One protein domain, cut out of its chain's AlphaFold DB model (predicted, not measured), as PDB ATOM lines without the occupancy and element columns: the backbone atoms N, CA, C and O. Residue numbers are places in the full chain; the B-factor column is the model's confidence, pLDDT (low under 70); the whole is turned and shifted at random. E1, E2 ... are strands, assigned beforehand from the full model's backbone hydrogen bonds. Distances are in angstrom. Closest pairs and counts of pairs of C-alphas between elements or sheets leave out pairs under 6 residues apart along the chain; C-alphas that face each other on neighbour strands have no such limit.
ATOM      1  N   CYS A 224     151.597 148.777 114.602       94.06
ATOM      2  CA  CYS A 224     151.059 149.843 115.443       94.06
ATOM      3  C   CYS A 224     149.711 150.302 114.879       94.06
ATOM      4  O   CYS A 224     149.654 150.862 113.784       94.06
ATOM      5  N   GLY A 225     148.624 150.019 115.601       92.31
ATOM      6  CA  GLY A 225     147.273 150.214 115.077       92.31
ATOM      7  C   GLY A 225     147.057 149.379 113.813       92.31
ATOM      8  O   GLY A 225     147.289 148.172 113.817       92.31
ATOM      9  N   SER A 226     146.649 150.026 112.723       91.88
ATOM     10  CA  SER A 226     146.487 149.395 111.406       91.88
ATOM     11  C   SER A 226     147.774 149.337 110.574       91.88
ATOM     12  O   SER A 226     147.792 148.691 109.525       91.88
ATOM     13  N   LEU A 227     148.855 149.996 111.008       94.94
ATOM     14  CA  LEU A 227     150.111 150.030 110.264       94.94
ATOM     15  C   LEU A 227     150.900 148.738 110.497       94.94
ATOM     16  O   LEU A 227     151.350 148.466 111.614       94.94
ATOM     17  N   ASN A 228     151.122 147.979 109.423       93.75
ATOM     18  CA  ASN A 228     152.146 146.940 109.392       93.75
ATOM     19  C   ASN A 228     153.516 147.595 109.216       93.75
ATOM     20  O   ASN A 228     153.733 148.384 108.298       93.75
ATOM     21  N   ILE A 229     154.440 147.253 110.098       94.12
ATOM     22  CA  ILE A 229     155.752 147.868 110.180       94.12
ATOM     23  C   ILE A 229     156.763 146.841 109.661       94.12
ATOM     24  O   ILE A 229     156.915 145.783 110.279       94.12
ATOM     25  N   PRO A 230     157.455 147.085 108.536       90.25
ATOM     26  CA  PRO A 230     158.428 146.147 107.995       90.25
ATOM     27  C   PRO A 230     159.744 146.162 108.779       90.25
ATOM     28  O   PRO A 230     159.991 147.016 109.637       90.25
ATOM     29  N   TYR A 231     160.577 145.148 108.525       80.62
ATOM     30  CA  TYR A 231     161.935 145.107 109.068       80.62
ATOM     31  C   TYR A 231     162.696 146.374 108.634       80.62
ATOM     32  O   TYR A 231     162.373 146.945 107.596       80.62
ATOM     33  N   LEU A 232     163.668 146.812 109.439       85.44
ATOM     34  CA  LEU A 232     164.292 148.149 109.475       85.44
ATOM     35  C   LEU A 232     163.520 149.191 110.299       85.44
ATOM     36  O   LEU A 232     164.158 149.852 111.112       85.44
ATOM     37  N   PHE A 233     162.187 149.286 110.187       88.25
ATOM     38  CA  PHE A 233     161.373 150.328 110.847       88.25
ATOM     39  C   PHE A 233     160.713 149.913 112.182       88.25
ATOM     40  O   PHE A 233     159.602 150.318 112.481       88.25
ATOM     41  N   ARG A 234     161.308 149.040 112.997       87.81
ATOM     42  CA  ARG A 234     160.620 148.452 114.177       87.81
ATOM     43  C   ARG A 234     160.391 149.436 115.340       87.81
ATOM     44  O   ARG A 234     160.963 150.522 115.392       87.81
ATOM     45  N   THR A 235     159.567 149.020 116.308       88.06
ATOM     46  CA  THR A 235     159.222 149.835 117.490       88.06
ATOM     47  C   THR A 235     160.083 149.555 118.726       88.06
ATOM     48  O   THR A 235     160.208 150.413 119.596       88.06
ATOM     49  N   SER A 236     160.673 148.362 118.824       85.19
ATOM     50  CA  SER A 236     161.459 147.923 119.980       85.19
ATOM     51  C   SER A 236     162.960 148.105 119.763       85.19
ATOM     52  O   SER A 236     163.472 147.927 118.654       85.19
ATOM     53  N   GLU A 237     163.670 148.433 120.842       83.88
ATOM     54  CA  GLU A 237     165.130 148.554 120.852       83.88
ATOM     55  C   GLU A 237     165.801 147.276 120.326       83.88
ATOM     56  O   GLU A 237     165.353 146.162 120.600       83.88
ATOM     57  N   GLY A 238     166.844 147.445 119.509       82.00
ATOM     58  CA  GLY A 238     167.554 146.339 118.856       82.00
ATOM     59  C   GLY A 238     166.843 145.725 117.643       82.00
ATOM     60  O   GLY A 238     167.381 144.800 117.042       82.00
ATOM     61  N   CYS A 239     165.662 146.224 117.258       87.25
ATOM     62  CA  CYS A 239     164.906 145.701 116.114       87.25
ATOM     63  C   CYS A 239     164.826 146.668 114.920       87.25
ATOM     64  O   CYS A 239     164.437 146.256 113.827       87.25
ATOM     65  N   TYR A 240     165.139 147.950 115.108       89.50
ATOM     66  CA  TYR A 240     165.214 148.949 114.038       89.50
ATOM     67  C   TYR A 240     166.672 149.185 113.624       89.50
ATOM     68  O   TYR A 240     167.583 148.909 114.402       89.50
ATOM     69  N   LEU A 241     166.894 149.687 112.404       87.62
ATOM     70  CA  LEU A 241     168.247 149.881 111.859       87.62
ATOM     71  C   LEU A 241     169.062 150.901 112.671       87.62
ATOM     72  O   LEU A 241     170.180 150.625 113.093       87.62
ATOM     73  N   ASP A 242     168.481 152.079 112.887       89.44
ATOM     74  CA  ASP A 242     169.002 153.134 113.753       89.44
ATOM     75  C   ASP A 242     167.848 154.037 114.228       89.44
ATOM     76  O   ASP A 242     166.706 153.886 113.791       89.44
ATOM     77  N   GLU A 243     168.128 154.988 115.122       90.56
ATOM     78  CA  GLU A 243     167.132 155.907 115.708       90.56
ATOM     79  C   GLU A 243     166.364 156.768 114.681       90.56
ATOM     80  O   GLU A 243     165.400 157.442 115.043       90.56
ATOM     81  N   SER A 244     166.757 156.790 113.405       91.00
ATOM     82  CA  SER A 244     165.991 157.406 112.310       91.00
ATOM     83  C   SER A 244     164.843 156.517 111.836       91.00
ATOM     84  O   SER A 244     163.821 157.040 111.404       91.00
ATOM     85  N   PHE A 245     164.997 155.197 111.949       92.25
ATOM     86  CA  PHE A 245     164.025 154.187 111.528       92.25
ATOM     87  C   PHE A 245     163.109 153.716 112.669       92.25
ATOM     88  O   PHE A 245     162.169 152.965 112.429       92.25
ATOM     89  N   LEU A 246     163.343 154.157 113.907       93.94
ATOM     90  CA  LEU A 246     162.446 153.880 115.030       93.94
ATOM     91  C   LEU A 246     161.014 154.347 114.717       93.94
ATOM     92  O   LEU A 246     160.808 155.496 114.326       93.94
ATOM     93  N   ILE A 247     160.026 153.490 114.972       95.62
ATOM     94  CA  ILE A 247     158.606 153.863 114.996       95.62
ATOM     95  C   ILE A 247     158.103 153.845 116.440       95.62
ATOM     96  O   ILE A 247     158.073 152.803 117.090       95.62
ATOM     97  N   THR A 248     157.670 154.995 116.952       94.94
ATOM     98  CA  THR A 248     157.047 155.088 118.277       94.94
ATOM     99  C   THR A 248     155.545 154.908 118.147       94.94
ATOM    100  O   THR A 248     154.875 155.683 117.473       94.94
ATOM    101  N   CYS A 249     154.998 153.900 118.819       94.06
ATOM    102  CA  CYS A 249     153.562 153.660 118.830       94.06
ATOM    103  C   CYS A 249     152.914 154.336 120.040       94.06
ATOM    104  O   CYS A 249     153.197 153.965 121.182       94.06
ATOM    105  N   ASN A 250     152.051 155.325 119.807       93.94
ATOM    106  CA  ASN A 250     151.298 155.955 120.880       93.94
ATOM    107  C   ASN A 250     149.999 155.187 121.153       93.94
ATOM    108  O   ASN A 250     149.062 155.240 120.359       93.94
ATOM    109  N   ASN A 251     149.945 154.523 122.307       92.31
ATOM    110  CA  ASN A 251     148.823 153.688 122.739       92.31
ATOM    111  C   ASN A 251     147.789 154.436 123.604       92.31
ATOM    112  O   ASN A 251     146.943 153.795 124.217       92.31
ATOM    113  N   THR A 252     147.857 155.769 123.711       92.06
ATOM    114  CA  THR A 252     146.880 156.546 124.502       92.06
ATOM    115  C   THR A 252     145.519 156.693 123.820       92.06
ATOM    116  O   THR A 252     144.565 157.125 124.459       92.06
ATOM    117  N   PHE A 253     145.436 156.384 122.526       88.44
ATOM    118  CA  PHE A 253     144.220 156.460 121.717       88.44
ATOM    119  C   PHE A 253     143.583 155.075 121.556       88.44
ATOM    120  O   PHE A 253     144.273 154.064 121.676       88.44
ATOM    121  N   GLU A 254     142.286 155.025 121.229       88.75
ATOM    122  CA  GLU A 254     141.571 153.759 120.980       88.75
ATOM    123  C   GLU A 254     142.252 152.908 119.900       88.75
ATOM    124  O   GLU A 254     142.395 151.698 120.050       88.75
ATOM    125  N   THR A 255     142.711 153.556 118.826       90.38
ATOM    126  CA  THR A 255     143.603 152.948 117.836       90.38
ATOM    127  C   THR A 255     144.994 153.555 117.993       90.38
ATOM    128  O   THR A 255     145.122 154.775 117.862       90.38
ATOM    129  N   PRO A 256     146.037 152.747 118.253       94.38
ATOM    130  CA  PRO A 256     147.387 153.267 118.405       94.38
ATOM    131  C   PRO A 256     147.881 154.022 117.167       94.38
ATOM    132  O   PRO A 256     147.679 153.571 116.038       94.38
ATOM    133  N   ILE A 257     148.555 155.154 117.387       95.19
ATOM    134  CA  ILE A 257     149.044 156.033 116.314       95.19
ATOM    135  C   ILE A 257     150.565 155.876 116.163       95.19
ATOM    136  O   ILE A 257     151.293 156.096 117.139       95.19
ATOM    137  N   PRO A 258     151.069 155.512 114.969       96.38
ATOM    138  CA  PRO A 258     152.500 155.391 114.712       96.38
ATOM    139  C   PRO A 258     153.140 156.750 114.417       96.38
ATOM    140  O   PRO A 258     152.735 157.464 113.500       96.38
ATOM    141  N   PHE A 259     154.203 157.069 115.147       96.06
ATOM    142  CA  PHE A 259     155.032 158.251 114.945       96.06
ATOM    143  C   PHE A 259     156.441 157.865 114.510       96.06
ATOM    144  O   PHE A 259     157.020 156.894 114.997       96.06
ATOM    145  N   LEU A 260     157.016 158.650 113.606       94.81
ATOM    146  CA  LEU A 260     158.394 158.487 113.171       94.81
ATOM    147  C   LEU A 260     159.347 159.002 114.260       94.81
ATOM    148  O   LEU A 260     159.231 160.139 114.735       94.81
ATOM    149  N   ARG A 261     160.331 158.176 114.625       92.19
ATOM    150  CA  ARG A 261     161.293 158.413 115.713       92.19
ATOM    151  C   ARG A 261     160.558 158.699 117.024       92.19
ATOM    152  O   ARG A 261     159.493 158.150 117.278       92.19
ATOM    153  N   ARG A 262     161.107 159.581 117.858       87.56
ATOM    154  CA  ARG A 262     160.472 160.115 119.078       87.56
ATOM    155  C   ARG A 262     159.759 161.452 118.813       87.56
ATOM    156  O   ARG A 262     159.722 162.312 119.687       87.56
ATOM    157  N   GLY A 263     159.315 161.672 117.573       85.75
ATOM    158  CA  GLY A 263     158.716 162.925 117.116       85.75
ATOM    159  C   GLY A 263     157.188 162.897 117.085       85.75
ATOM    160  O   GLY A 263     156.550 162.017 117.651       85.75
ATOM    161  N   THR A 264     156.612 163.873 116.383       89.69
ATOM    162  CA  THR A 264     155.159 164.045 116.192       89.69
ATOM    163  C   THR A 264     154.703 163.762 114.757       89.69
ATOM    164  O   THR A 264     153.551 164.005 114.414       89.69
ATOM    165  N   ILE A 265     155.598 163.265 113.898       95.06
ATOM    166  CA  ILE A 265     155.301 162.999 112.487       95.06
ATOM    167  C   ILE A 265     154.607 161.644 112.383       95.06
ATOM    168  O   ILE A 265     155.243 160.610 112.587       95.06
ATOM    169  N   THR A 266     153.315 161.652 112.076       96.69
ATOM    170  CA  THR A 266     152.530 160.426 111.904       96.69
ATOM    171  C   THR A 266     152.977 159.667 110.659       96.69
ATOM    172  O   THR A 266     153.126 160.261 109.588       96.69
ATOM    173  N   VAL A 267     153.153 158.352 110.781       97.50
ATOM    174  CA  VAL A 267     153.465 157.461 109.656       97.50
ATOM    175  C   VAL A 267     152.183 156.842 109.116       97.50
ATOM    176  O   VAL A 267     151.427 156.210 109.843       97.50
ATOM    177  N   LEU A 268     151.933 157.020 107.825       97.12
ATOM    178  CA  LEU A 268     150.724 156.546 107.155       97.12
ATOM    179  C   LEU A 268     150.953 155.194 106.476       97.12
ATOM    180  O   LEU A 268     150.064 154.347 106.451       97.12
ATOM    181  N   ASN A 269     152.140 154.991 105.901       97.19
ATOM    182  CA  ASN A 269     152.510 153.745 105.244       97.19
ATOM    183  C   ASN A 269     154.033 153.617 105.122       97.19
ATOM    184  O   ASN A 269     154.734 154.623 105.015       97.19
ATOM    185  N   ILE A 270     154.529 152.381 105.114       96.31
ATOM    186  CA  ILE A 270     155.939 152.062 104.880       96.31
ATOM    187  C   ILE A 270     155.987 150.997 103.785       96.31
ATOM    188  O   ILE A 270     155.481 149.890 103.986       96.31
ATOM    189  N   SER A 271     156.601 151.321 102.649       94.00
ATOM    190  CA  SER A 271     156.852 150.375 101.565       94.00
ATOM    191  C   SER A 271     158.308 149.935 101.582       94.00
ATOM    192  O   SER A 271     159.209 150.763 101.709       94.00
ATOM    193  N   LEU A 272     158.533 148.633 101.398       88.88
ATOM    194  CA  LEU A 272     159.870 148.073 101.204       88.88
ATOM    195  C   LEU A 272     160.497 148.474  99.866       88.88
ATOM    196  O   LEU A 272     161.704 148.341  99.735       88.88
ATOM    197  N   ASP A 273     159.725 149.037  98.934       88.88
ATOM    198  CA  ASP A 273     160.229 149.571  97.661       88.88
ATOM    199  C   ASP A 273     160.947 150.932  97.814       88.88
ATOM    200  O   ASP A 273     161.233 151.595  96.821       88.88
TER     201      ASP A 273
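AT A GLANCE: This is residues 224 to 273 of the 435 residues of a protein of Fagus sylvatica (UniProt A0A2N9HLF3). This is a rounded domain with little regular structure: a long unnamed stretch, residues 224 to 246, winds along one side of a small two-strand hairpin, E1 and E2, and E3 begins near E2 and runs away from it. The printed part has 50 residues, no named helix and three named strands in the order E1, E2, E3; the class is all strand, with 13 residues in named elements. E1 and E2 form an antiparallel sheet. The whole is compact, with a radius of gyration of the C-alphas of 10.1 A and spans of 28 by 21 by 16 A.

HOW THE PARTS SIT: E1, residues 247 to 250, and E2, residues 257 to 260, are a hairpin, antiparallel at 147 degrees; N 248 and O 259 are 2.8 A apart, within hydrogen-bond range. E3, residues 267 to 271, pairs with no named strand; its closest C-alphas to E2 are those of Val 267 and Pro 258, 5.5 A. E1 and E3 are only just apart, closest 8.2 A.

IN THESE COORDINATES: E1 begins at C-alpha 247 (158.606, 153.863, 114.996) and is 9.6 A long; E2 is 10.2 A. E3, 11.3 A, ends at C-alpha 271 (156.852, 150.375, 101.565).

THE WHOLE: The C-alphas farthest apart, Thr 252 and Asp 273, are 30.8 A apart. The printed part has no cut, both links between strands are short, and no printed residue is under 70 in pLDDT.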